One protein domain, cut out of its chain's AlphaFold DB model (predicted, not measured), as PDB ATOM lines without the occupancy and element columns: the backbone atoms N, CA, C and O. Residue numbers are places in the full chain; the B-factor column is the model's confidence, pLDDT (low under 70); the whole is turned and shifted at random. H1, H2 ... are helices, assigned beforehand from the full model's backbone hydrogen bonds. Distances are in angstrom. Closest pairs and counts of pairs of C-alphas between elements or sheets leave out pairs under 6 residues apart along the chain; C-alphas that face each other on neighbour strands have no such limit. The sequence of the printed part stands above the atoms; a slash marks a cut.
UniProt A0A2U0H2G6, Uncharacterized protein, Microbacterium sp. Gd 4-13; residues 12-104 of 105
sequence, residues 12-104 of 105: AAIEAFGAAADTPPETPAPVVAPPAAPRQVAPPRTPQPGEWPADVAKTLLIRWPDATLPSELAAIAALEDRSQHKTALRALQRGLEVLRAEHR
ATOM      1  N   ALA A  12     164.572 176.456 123.225       76.06
ATOM      2  CA  ALA A  12     165.117 175.114 123.434       76.06
ATOM      3  C   ALA A  12     164.014 174.045 123.548       76.06
ATOM      4  O   ALA A  12     164.177 172.915 123.087       76.06
ATOM      5  N   ALA A  13     162.855 174.403 124.109       74.12
ATOM      6  CA  ALA A  13     161.710 173.499 124.206       74.12
ATOM      7  C   ALA A  13     161.055 173.242 122.837       74.12
ATOM      8  O   ALA A  13     160.540 172.153 122.583       74.12
ATOM      9  N   ILE A  14     161.091 174.238 121.948       73.25
ATOM     10  CA  ILE A  14     160.561 174.128 120.584       73.25
ATOM     11  C   ILE A  14     161.462 173.211 119.747       73.25
ATOM     12  O   ILE A  14     160.961 172.354 119.018       73.25
ATOM     13  N   GLU A  15     162.780 173.343 119.898       75.06
ATOM     14  CA  GLU A  15     163.759 172.500 119.207       75.06
ATOM     15  C   GLU A  15     163.688 171.036 119.672       75.06
ATOM     16  O   GLU A  15     163.646 170.125 118.844       75.06
ATOM     17  N   ALA A  16     163.546 170.799 120.981       76.25
ATOM     18  CA  ALA A  16     163.365 169.455 121.531       76.25
ATOM     19  C   ALA A  16     162.072 168.772 121.040       76.25
ATOM     20  O   ALA A  16     162.066 167.568 120.784       76.25
ATOM     21  N   PHE A  17     160.983 169.533 120.867       74.44
ATOM     22  CA  PHE A  17     159.736 169.013 120.299       74.44
ATOM     23  C   PHE A  17     159.898 168.610 118.824       74.44
ATOM     24  O   PHE A  17     159.394 167.566 118.417       74.44
ATOM     25  N   GLY A  18     160.631 169.404 118.036       74.88
ATOM     26  CA  GLY A  18     160.945 169.075 116.642       74.88
ATOM     27  C   GLY A  18     161.808 167.818 116.515       74.88
ATOM     28  O   GLY A  18     161.490 166.933 115.727       74.88
ATOM     29  N   ALA A  19     162.842 167.686 117.350       74.06
ATOM     30  CA  ALA A  19     163.721 166.515 117.355       74.06
ATOM     31  C   ALA A  19     162.987 165.211 117.727       74.06
ATOM     32  O   ALA A  19     163.281 164.147 117.183       74.06
ATOM     33  N   ALA A  20     161.989 165.290 118.615       69.12
ATOM     34  CA  ALA A  20     161.154 164.143 118.971       69.12
ATOM     35  C   ALA A  20     160.248 163.668 117.819       69.12
ATOM     36  O   ALA A  20     159.859 162.502 117.799       69.12
ATOM     37  N   ALA A  21     159.920 164.539 116.858       67.25
ATOM     38  CA  ALA A  21     159.106 164.185 115.693       67.25
ATOM     39  C   ALA A  21     159.897 163.436 114.603       67.25
ATOM     40  O   ALA A  21     159.299 162.694 113.827       67.25
ATOM     41  N   ASP A  22     161.222 163.608 114.562       67.62
ATOM     42  CA  ASP A  22     162.115 162.981 113.575       67.62
ATOM     43  C   ASP A  22     162.627 161.598 114.014       67.62
ATOM     44  O   ASP A  22     163.237 160.875 113.232       67.62
ATOM     45  N   THR A  23     162.375 161.198 115.265       62.94
ATOM     46  CA  THR A  23     162.777 159.876 115.759       62.94
ATOM     47  C   THR A  23     161.718 158.844 115.357       62.94
ATOM     48  O   THR A  23     160.599 158.898 115.876       62.94
ATOM     49  N   PRO A  24     162.017 157.883 114.459       61.84
ATOM     50  CA  PRO A  24     161.075 156.822 114.136       61.84
ATOM     51  C   PRO A  24     160.804 156.006 115.406       61.84
ATOM     52  O   PRO A  24     161.759 155.646 116.098       61.84
ATOM     53  N   PRO A  25     159.541 155.686 115.733       65.50
ATOM     54  CA  PRO A  25     159.266 154.769 116.825       65.50
ATOM     55  C   PRO A  25     159.944 153.432 116.516       65.50
ATOM     56  O   PRO A  25     159.704 152.824 115.469       65.50
ATOM     57  N   GLU A  26     160.812 152.990 117.423       63.16
ATOM     58  CA  GLU A  26     161.387 151.651 117.388       63.16
ATOM     59  C   GLU A  26     160.229 150.648 117.292       63.16
ATOM     60  O   GLU A  26     159.272 150.712 118.065       63.16
ATOM     61  N   THR A  27     160.260 149.787 116.272       60.69
ATOM     62  CA  THR A  27     159.175 148.838 116.005       60.69
ATOM     63  C   THR A  27     159.060 147.889 117.197       60.69
ATOM     64  O   THR A  27     159.990 147.113 117.423       60.69
ATOM     65  N   PRO A  28     157.958 147.914 117.973       64.88
ATOM     66  CA  PRO A  28     157.812 146.988 119.082       64.88
ATOM     67  C   PRO A  28     157.767 145.559 118.534       64.88
ATOM     68  O   PRO A  28     157.094 145.280 117.538       64.88
ATOM     69  N   ALA A  29     158.502 144.654 119.184       66.25
ATOM     70  CA  ALA A  29     158.498 143.231 118.864       66.25
ATOM     71  C   ALA A  29     157.053 142.687 118.812       66.25
ATOM     72  O   ALA A  29     156.208 143.134 119.595       66.25
ATOM     73  N   PRO A  30     156.744 141.730 117.916       58.12
ATOM     74  CA  PRO A  30     155.388 141.225 117.756       58.12
ATOM     75  C   PRO A  30     154.933 140.552 119.052       58.12
ATOM     76  O   PRO A  30     155.383 139.464 119.411       58.12
ATOM     77  N   VAL A  31     154.028 141.217 119.765       65.00
ATOM     78  CA  VAL A  31     153.372 140.657 120.942       65.00
ATOM     79  C   VAL A  31     152.356 139.639 120.436       65.00
ATOM     80  O   VAL A  31     151.383 139.997 119.770       65.00
ATOM     81  N   VAL A  32     152.595 138.356 120.709       68.38
ATOM     82  CA  VAL A  32     151.634 137.289 120.407       68.38
ATOM     83  C   VAL A  32     150.358 137.574 121.194       68.38
ATOM     84  O   VAL A  32     150.359 137.559 122.425       68.38
ATOM     85  N   ALA A  33     149.271 137.873 120.481       70.81
ATOM     86  CA  ALA A  33     147.980 138.128 121.097       70.81
ATOM     87  C   ALA A  33     147.463 136.843 121.774       70.81
ATOM     88  O   ALA A  33     147.480 135.780 121.144       70.81
ATOM     89  N   PRO A  34     146.997 136.905 123.035       75.12
ATOM     90  CA  PRO A  34     146.392 135.751 123.682       75.12
ATOM     91  C   PRO A  34     145.103 135.341 122.947       75.12
ATOM     92  O   PRO A  34     144.423 136.194 122.368       75.12
ATOM     93  N   PRO A  35     144.745 134.044 122.966       71.69
ATOM     94  CA  PRO A  35     143.527 133.559 122.330       71.69
ATOM     95  C   PRO A  35     142.301 134.274 122.906       71.69
ATOM     96  O   PRO A  35     142.153 134.410 124.122       71.69
ATOM     97  N   ALA A  36     141.423 134.741 122.016       70.81
ATOM     98  CA  ALA A  36     140.201 135.435 122.397       70.81
ATOM     99  C   ALA A  36     139.316 134.515 123.252       70.81
ATOM    100  O   ALA A  36     138.978 133.403 122.843       70.81
ATOM    101  N   ALA A  37     138.938 134.987 124.441       74.50
ATOM    102  CA  ALA A  37     138.023 134.265 125.313       74.50
ATOM    103  C   ALA A  37     136.662 134.048 124.617       74.50
ATOM    104  O   ALA A  37     136.209 134.923 123.867       74.50
ATOM    105  N   PRO A  38     135.984 132.911 124.865       64.56
ATOM    106  CA  PRO A  38     134.677 132.636 124.288       64.56
ATOM    107  C   PRO A  38     133.673 133.720 124.690       64.56
ATOM    108  O   PRO A  38     133.548 134.093 125.860       64.56
ATOM    109  N   ARG A  39     132.962 134.239 123.687       67.31
ATOM    110  CA  ARG A  39     131.980 135.311 123.840       67.31
ATOM    111  C   ARG A  39     130.800 134.772 124.649       67.31
ATOM    112  O   ARG A  39     130.025 133.965 124.143       67.31
ATOM    113  N   GLN A  40     130.679 135.188 125.907       67.69
ATOM    114  CA  GLN A  40     129.493 134.885 126.702       67.69
ATOM    115  C   GLN A  40     128.293 135.574 126.045       67.69
ATOM    116  O   GLN A  40     128.280 136.795 125.883       67.69
ATOM    117  N   VAL A  41     127.313 134.783 125.616       62.88
ATOM    118  CA  VAL A  41     126.063 135.301 125.060       62.88
ATOM    119  C   VAL A  41     125.225 135.776 126.243       62.88
ATOM    120  O   VAL A  41     124.785 134.971 127.061       62.88
ATOM    121  N   ALA A  42     125.074 137.091 126.383       68.25
ATOM    122  CA  ALA A  42     124.196 137.662 127.397       68.25
ATOM    123  C   ALA A  42     122.737 137.236 127.126       68.25
ATOM    124  O   ALA A  42     122.361 137.083 125.960       68.25
ATOM    125  N   PRO A  43     121.907 137.046 128.169       68.44
ATOM    126  CA  PRO A  43     120.495 136.726 127.986       68.44
ATOM    127  C   PRO A  43     119.792 137.827 127.171       68.44
ATOM    128  O   PRO A  43     120.168 139.000 127.286       68.44
ATOM    129  N   PRO A  44     118.777 137.478 126.357       68.12
ATOM    130  CA  PRO A  44     118.064 138.448 125.539       68.12
ATOM    131  C   PRO A  44     117.408 139.494 126.443       68.12
ATOM    132  O   PRO A  44     116.538 139.189 127.260       68.12
ATOM    133  N   ARG A  45     117.864 140.739 126.315       73.56
ATOM    134  CA  ARG A  45     117.307 141.893 127.016       73.56
ATOM    135  C   ARG A  45     116.199 142.497 126.160       73.56
ATOM    136  O   ARG A  45     116.384 142.678 124.961       73.56
ATOM    137  N   THR A  46     115.079 142.858 126.779       75.00
ATOM    138  CA  THR A  46     114.039 143.654 126.119       75.00
ATOM    139  C   THR A  46     114.613 145.032 125.762       75.00
ATOM    140  O   THR A  46     115.033 145.741 126.685       75.00
ATOM    141  N   PRO A  47     114.667 145.419 124.474       71.06
ATOM    142  CA  PRO A  47     115.194 146.719 124.077       71.06
ATOM    143  C   PRO A  47     114.287 147.836 124.599       71.06
ATOM    144  O   PRO A  47     113.059 147.746 124.511       71.06
ATOM    145  N   GLN A  48     114.884 148.881 125.166       80.31
ATOM    146  CA  GLN A  48     114.139 150.046 125.633       80.31
ATOM    147  C   GLN A  48     113.686 150.936 124.464       80.31
ATOM    148  O   GLN A  48     114.306 150.934 123.398       80.31
ATOM    149  N   PRO A  49     112.625 151.744 124.639       77.94
ATOM    150  CA  PRO A  49     112.230 152.736 123.644       77.94
ATOM    151  C   PRO A  49     113.391 153.686 123.316       77.94
ATOM    152  O   PRO A  49     113.969 154.303 124.207       77.94
ATOM    153  N   GLY A  50     113.737 153.793 122.031       81.94
ATOM    154  CA  GLY A  50     114.878 154.589 121.560       81.94
ATOM    155  C   GLY A  50     116.233 153.874 121.628       81.94
ATOM    156  O   GLY A  50     117.239 154.444 121.203       81.94
ATOM    157  N   GLU A  51     116.283 152.633 122.117       88.31
ATOM    158  CA  GLU A  51     117.482 151.802 122.042       88.31
ATOM    159  C   GLU A  51     117.714 151.348 120.595       88.31
ATOM    160  O   GLU A  51     116.795 150.938 119.884       88.31
ATOM    161  N   TRP A  52     118.965 151.452 120.143       89.25
ATOM    162  CA  TRP A  52     119.347 150.991 118.813       89.25
ATOM    163  C   TRP A  52     119.138 149.472 118.712       89.25
ATOM    164  O   TRP A  52     119.524 148.774 119.653       89.25
ATOM    165  N   PRO A  53     118.586 148.941 117.605       89.56
ATOM    166  CA  PRO A  53     118.338 147.508 117.493       89.56
ATOM    167  C   PRO A  53     119.629 146.707 117.683       89.56
ATOM    168  O   PRO A  53     120.646 147.017 117.060       89.56
ATOM    169  N   ALA A  54     119.584 145.681 118.535       85.25
ATOM    170  CA  ALA A  54     120.766 144.907 118.916       85.25
ATOM    171  C   ALA A  54     121.472 144.267 117.707       85.25
ATOM    172  O   ALA A  54     122.700 144.236 117.656       85.25
ATOM    173  N   ASP A  55     120.695 143.836 116.712       88.38
ATOM    174  CA  ASP A  55     121.193 143.143 115.519       88.38
ATOM    175  C   ASP A  55     121.557 144.089 114.364       88.38
ATOM    176  O   ASP A  55     121.952 143.643 113.286       88.38
ATOM    177  N   VAL A  56     121.435 145.407 114.558       90.12
ATOM    178  CA  VAL A  56     121.727 146.402 113.520       90.12
ATOM    179  C   VAL A  56     123.011 147.141 113.866       90.12
ATOM    180  O   VAL A  56     123.121 147.802 114.899       90.12
ATOM    181  N   ALA A  57     123.993 147.089 112.968       90.75
ATOM    182  CA  ALA A  57     125.227 147.846 113.128       90.75
ATOM    183  C   ALA A  57     124.946 149.361 113.175       90.75
ATOM    184  O   ALA A  57     124.158 149.892 112.394       90.75
ATOM    185  N   LYS A  58     125.618 150.072 114.088       90.88
ATOM    186  CA  LYS A  58     125.531 151.543 114.201       90.88
ATOM    187  C   LYS A  58     126.373 152.272 113.159       90.88
ATOM    188  O   LYS A  58     126.133 153.438 112.871       90.88
ATOM    189  N   THR A  59     127.398 151.604 112.644       92.88
ATOM    190  CA  THR A  59     128.371 152.170 111.716       92.88
ATOM    191  C   THR A  59     128.541 151.245 110.522       92.88
ATOM    192  O   THR A  59     128.423 150.025 110.634       92.88
ATOM    193  N   LEU A  60     128.833 151.847 109.374       93.31
ATOM    194  CA  LEU A  60     129.128 151.148 108.134       93.31
ATOM    195  C   LEU A  60     130.463 151.668 107.606       93.31
ATOM    196  O   LEU A  60     130.610 152.866 107.372       93.31
ATOM    197  N   LEU A  61     131.427 150.765 107.425       95.00
ATOM    198  CA  LEU A  61     132.678 151.065 106.738       95.00
ATOM    199  C   LEU A  61     132.559 150.597 105.289       95.00
ATOM    200  O   LEU A  61     132.320 149.417 105.042       95.00
ATOM    201  N   ILE A  62     132.758 151.512 104.344       93.88
ATOM    202  CA  ILE A  62     132.714 151.200 102.916       93.88
ATOM    203  C   ILE A  62     134.145 151.110 102.388       93.88
ATOM    204  O   ILE A  62     134.933 152.042 102.552       93.88
ATOM    205  N   ARG A  63     134.482 149.980 101.760       96.19
ATOM    206  CA  ARG A  63     135.720 149.816 100.991       96.19
ATOM    207  C   ARG A  63     135.394 149.985  99.514       96.19
ATOM    208  O   ARG A  63     134.653 149.180  98.960       96.19
ATOM    209  N   TRP A  64     135.935 151.029  98.901       95.12
ATOM    210  CA  TRP A  64     135.725 151.306  97.485       95.12
ATOM    211  C   TRP A  64     136.623 150.405  96.627       95.12
ATOM    212  O   TRP A  64     137.826 150.360  96.890       95.12
ATOM    213  N   PRO A  65     136.077 149.684  95.631       94.56
ATOM    214  CA  PRO A  65     136.892 148.906  94.699       94.56
ATOM    215  C   PRO A  65     137.649 149.804  93.709       94.56
ATOM    216  O   PRO A  65     138.741 149.454  93.271       94.56
ATOM    217  N   ASP A  66     137.090 150.974  93.397       97.12
ATOM    218  CA  ASP A  66     137.647 151.983  92.503       97.12
ATOM    219  C   ASP A  66     137.151 153.395  92.878       97.12
ATOM    220  O   ASP A  66     136.357 153.578  93.806       97.12
ATOM    221  N   ALA A  67     137.654 154.415  92.179       97.12
ATOM    222  CA  ALA A  67     137.406 155.818  92.502       97.12
ATOM    223  C   ALA A  67     136.113 156.400  91.899       97.12
ATOM    224  O   ALA A  67     135.780 157.542  92.214       97.12
ATOM    225  N   THR A  68     135.385 155.668  91.053       97.50
ATOM    226  CA  THR A  68     134.244 156.200  90.287       97.50
ATOM    227  C   THR A  68     133.126 156.662  91.217       97.50
ATOM    228  O   THR A  68     132.799 157.848  91.269       97.50
ATOM    229  N   LEU A  69     132.612 155.750  92.044       95.38
ATOM    230  CA  LEU A  69     131.508 156.040  92.959       95.38
ATOM    231  C   LEU A  69     131.840 157.097  94.034       95.38
ATOM    232  O   LEU A  69     131.033 158.007  94.233       95.38
ATOM    233  N   PRO A  70     132.995 157.047  94.740       96.75
ATOM    234  CA  PRO A  70     133.324 158.100  95.702       96.75
ATOM    235  C   PRO A  70     133.529 159.472  95.035       96.75
ATOM    236  O   PRO A  70     133.231 160.491  95.659       96.75
ATOM    237  N   SER A  71     133.980 159.520  93.776       97.62
ATOM    238  CA  SER A  71     134.123 160.779  93.029       97.62
ATOM    239  C   SER A  71     132.768 161.382  92.659       97.62
ATOM    240  O   SER A  71     132.550 162.577  92.869       97.62
ATOM    241  N   GLU A  72     131.825 160.564  92.183       97.31
ATOM    242  CA  GLU A  72     130.449 161.005  91.925       97.31
ATOM    243  C   GLU A  72     129.761 161.494  93.202       97.31
ATOM    244  O   GLU A  72     129.136 162.558  93.213       97.31
ATOM    245  N   LEU A  73     129.931 160.766  94.309       97.19
ATOM    246  CA  LEU A  73     129.395 161.169  95.607       97.19
ATOM    247  C   LEU A  73     129.925 162.546  96.037       97.19
ATOM    248  O   LEU A  73     129.151 163.377  96.520       97.19
ATOM    249  N   ALA A  74     131.225 162.797  95.861       97.50
ATOM    250  CA  ALA A  74     131.841 164.082  96.176       97.50
ATOM    251  C   ALA A  74     131.314 165.214  95.280       97.50
ATOM    252  O   ALA A  74     131.012 166.297  95.785       97.50
ATOM    253  N   ALA A  75     131.143 164.955  93.981       98.00
ATOM    254  CA  ALA A  75     130.577 165.923  93.045       98.00
ATOM    255  C   ALA A  75     129.134 166.301  93.419       98.00
ATOM    256  O   ALA A  75     128.804 167.484  93.496       98.00
ATOM    257  N   ILE A  76     128.287 165.316  93.736       97.62
ATOM    258  CA  ILE A  76     126.903 165.566  94.172       97.62
ATOM    259  C   ILE A  76     126.882 166.317  95.507       97.62
ATOM    260  O   ILE A  76     126.085 167.234  95.688       97.62
ATOM    261  N   ALA A  77     127.761 165.963  96.445       97.81
ATOM    262  CA  ALA A  77     127.857 166.664  97.720       97.81
ATOM    263  C   ALA A  77     128.192 168.157  97.541       97.81
ATOM    264  O   ALA A  77     127.579 168.991  98.205       97.81
ATOM    265  N   ALA A  78     129.085 168.488  96.602       97.50
ATOM    266  CA  ALA A  78     129.394 169.871  96.248       97.50
ATOM    267  C   ALA A  78     128.198 170.596  95.606       97.50
ATOM    268  O   ALA A  78     127.912 171.734  95.972       97.50
ATOM    269  N   LEU A  79     127.466 169.937  94.701       97.56
ATOM    270  CA  LEU A  79     126.270 170.510  94.065       97.56
ATOM    271  C   LEU A  79     125.149 170.811  95.066       97.56
ATOM    272  O   LEU A  79     124.411 171.778  94.896       97.56
ATOM    273  N   GLU A  80     125.005 169.982  96.099       94.56
ATOM    274  CA  GLU A  80     123.964 170.145  97.118       94.56
ATOM    275  C   GLU A  80     124.379 171.027  98.305       94.56
ATOM    276  O   GLU A  80     123.576 171.181  99.227       94.56
ATOM    277  N   ASP A  81     125.605 171.567  98.310       95.38
ATOM    278  CA  ASP A  81     126.212 172.266  99.453       95.38
ATOM    279  C   ASP A  81     126.096 171.454 100.762       95.38
ATOM    280  O   ASP A  81     125.620 171.899 101.811       95.38
ATOM    281  N   ARG A  82     126.462 170.169 100.682       94.69
ATOM    282  CA  ARG A  82     126.353 169.202 101.785       94.69
ATOM    283  C   ARG A  82     127.653 168.451 102.002       94.69
ATOM    284  O   ARG A  82     128.480 168.291 101.115       94.69
ATOM    285  N   SER A  83     127.811 167.910 103.210       96.94
ATOM    286  CA  SER A  83     128.902 166.977 103.475       96.94
ATOM    287  C   SER A  83     128.674 165.655 102.742       96.94
ATOM    288  O   SER A  83     127.544 165.169 102.659       96.94
ATOM    289  N   GLN A  84     129.762 165.018 102.299       94.88
ATOM    290  CA  GLN A  84     129.708 163.710 101.636       94.88
ATOM    291  C   GLN A  84     128.943 162.664 102.458       94.88
ATOM    292  O   GLN A  84     128.174 161.890 101.900       94.88
ATOM    293  N   HIS A  85     129.083 162.673 103.789       95.62
ATOM    294  CA  HIS A  85     128.348 161.759 104.666       95.62
ATOM    295  C   HIS A  85     126.825 161.951 104.578       95.62
ATOM    296  O   HIS A  85     126.092 160.975 104.429       95.62
ATOM    297  N   LYS A  86     126.333 163.198 104.625       96.94
ATOM    298  CA  LYS A  86     124.893 163.482 104.497       96.94
ATOM    299  C   LYS A  86     124.372 163.078 103.119       96.94
ATOM    300  O   LYS A  86     123.297 162.490 103.021       96.94
ATOM    301  N   THR A  87     125.147 163.354 102.074       97.62
ATOM    302  CA  THR A  87     124.816 162.951 100.703       97.62
ATOM    303  C   THR A  87     124.766 161.429 100.568       97.62
ATOM    304  O   THR A  87     123.810 160.906 100.000       97.62
ATOM    305  N   ALA A  88     125.718 160.708 101.167       96.62
ATOM    306  CA  ALA A  88     125.753 159.247 101.155       96.62
ATOM    307  C   ALA A  88     124.524 158.643 101.844       96.62
ATOM    308  O   ALA A  88     123.882 157.760 101.282       96.62
ATOM    309  N   LEU A  89     124.146 159.151 103.024       96.75
ATOM    310  CA  LEU A  89     122.940 158.697 103.726       96.75
ATOM    311  C   LEU A  89     121.677 158.904 102.885       96.75
ATOM    312  O   LEU A  89     120.833 158.015 102.816       96.75
ATOM    313  N   ARG A  90     121.559 160.050 102.206       96.56
ATOM    314  CA  ARG A  90     120.411 160.338 101.337       96.56
ATOM    315  C   ARG A  90     120.380 159.445 100.097       96.56
ATOM    316  O   ARG A  90     119.307 158.984  99.714       96.56
ATOM    317  N   ALA A  91     121.531 159.203  99.473       96.25
ATOM    318  CA  ALA A  91     121.642 158.280  98.347       96.25
ATOM    319  C   ALA A  91     121.238 156.856  98.761       96.25
ATOM    320  O   ALA A  91     120.437 156.227  98.075       96.25
ATOM    321  N   LEU A  92     121.701 156.394  99.930       96.38
ATOM    322  CA  LEU A  92     121.322 155.098 100.499       96.38
ATOM    323  C   LEU A  92     119.817 155.007 100.776       96.38
ATOM    324  O   LEU A  92     119.195 154.024 100.394       96.38
ATOM    325  N   GLN A  93     119.214 156.028 101.392       97.12
ATOM    326  CA  GLN A  93     117.769 156.057 101.653       97.12
ATOM    327  C   GLN A  93     116.957 155.910 100.364       97.12
ATOM    328  O   GLN A  93     116.091 155.044 100.284       97.12
ATOM    329  N   ARG A  94     117.294 156.696  99.335       97.00
ATOM    330  CA  ARG A  94     116.626 156.628  98.030       97.00
ATOM    331  C   ARG A  94     116.822 155.281  97.343       97.00
ATOM    332  O   ARG A  94     115.866 154.726  96.819       97.00
ATOM    333  N   GLY A  95     118.038 154.736  97.373       96.75
ATOM    334  CA  GLY A  95     118.315 153.409  96.823       96.75
ATOM    335  C   GLY A  95     117.480 152.321  97.502       96.75
ATOM    336  O   GLY A  95     116.881 151.495  96.825       96.75
ATOM    337  N   LEU A  96     117.360 152.359  98.834       97.25
ATOM    338  CA  LEU A  96     116.538 151.403  99.586       97.25
ATOM    339  C   LEU A  96     115.037 151.537  99.289       97.25
ATOM    340  O   LEU A  96     114.326 150.533  99.313       97.25
ATOM    341  N   GLU A  97     114.545 152.748  99.021       97.31
ATOM    342  CA  GLU A  97     113.158 152.970  98.592       97.31
ATOM    343  C   GLU A  97     112.881 152.324  97.232       97.31
ATOM    344  O   GLU A  97     111.875 151.628  97.096       97.31
ATOM    345  N   VAL A  98     113.793 152.496  96.268       97.62
ATOM    346  CA  VAL A  98     113.706 151.880  94.935       97.62
ATOM    347  C   VAL A  98     113.734 150.356  95.043       97.62
ATOM    348  O   VAL A  98     112.798 149.701  94.595       97.62
ATOM    349  N   LEU A  99     114.722 149.795  95.746       97.38
ATOM    350  CA  LEU A  99     114.835 148.343  95.943       97.38
ATOM    351  C   LEU A  99     113.592 147.753  96.627       97.38
ATOM    352  O   LEU A  99     113.132 146.664  96.297       97.38
ATOM    353  N   ARG A 100     113.006 148.470  97.595       96.06
ATOM    354  CA  ARG A 100     111.768 148.027  98.247       96.06
ATOM    355  C   ARG A 100     110.575 148.047  97.290       96.06
ATOM    356  O   ARG A 100     109.682 147.217  97.462       96.06
ATOM    357  N   ALA A 101     110.516 149.004  96.367       95.94
ATOM    358  CA  ALA A 101     109.459 149.065  95.365       95.94
ATOM    359  C   ALA A 101     109.561 147.879  94.395       95.94
ATOM    360  O   ALA A 101     108.564 147.192  94.208       95.94
ATOM    361  N   GLU A 102     110.766 147.569  93.911       95.75
ATOM    362  CA  GLU A 102     111.032 146.437  93.009       95.75
ATOM    363  C   GLU A 102     110.624 145.079  93.604       95.75
ATOM    364  O   GLU A 102     110.186 144.190  92.889       95.75
ATOM    365  N   HIS A 103     110.734 144.905  94.924       92.88
ATOM    366  CA  HIS A 103     110.331 143.667  95.606       92.88
ATOM    367  C   HIS A 103     108.832 143.562  95.930       92.88
ATOM    368  O   HIS A 103     108.405 142.566  96.520       92.88
ATOM    369  N   ARG A 104     108.038 144.600  95.648       83.31
ATOM    370  CA  ARG A 104     106.581 144.593  95.861       83.31
ATOM    371  C   ARG A 104     105.789 144.308  94.586       83.31
ATOM    372  O   ARG A 104     104.582 144.103  94.699       83.31
TER     373      ARG A 104
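What this domain is: This is residues 12 to 104 of the 105 residues of an uncharacterized protein of Microbacterium sp. Gd 4-13 (UniProt A0A2U0H2G6). The longest helix, H3, makes a corner with H2; from this pair a long bare stretch, residues 22 to 67, arches away to a lone short helix, H1. The 93 printed residues hold three named helices, H1, H2, H3 in chain order, and no named strand; the class is all helix, with under half of the residues, 41, in named elements. The whole is extended, radius of gyration of the C-alphas 23.3 A, spans 68 by 48 by 30 A.

Where its parts are: H3, residues 84 to 102, is 26.9 A long and ends at C-alpha 102 (111.032, 146.437, 93.009). H2 is residues 68 to 79, 16.8 A. H1, residues 12 to 21, begins at C-alpha 12 (165.117, 175.114, 123.434).

How they stand to each other: H3, with residues 84 to 88 alone, touches residues 73 to 77 of H2; the closest C-alphas, of Ala 77 and Gln 84, are 5.2 A apart. They run opposite ways at a steep tilt of 69 degrees, only just short of about perpendicular. H1 is apart from both. In H1, H2 and H3 every O i to N i+4 pair is within hydrogen-bond range.

The domain as a whole: The farthest C-alphas, of Ala 12 and Arg 104, are 71.5 A apart. The link H1 to H2 is long, H2 to H3 tight. The printed part has no cut. pLDDT is under 70 at residues 20 to 32 and 38 to 44.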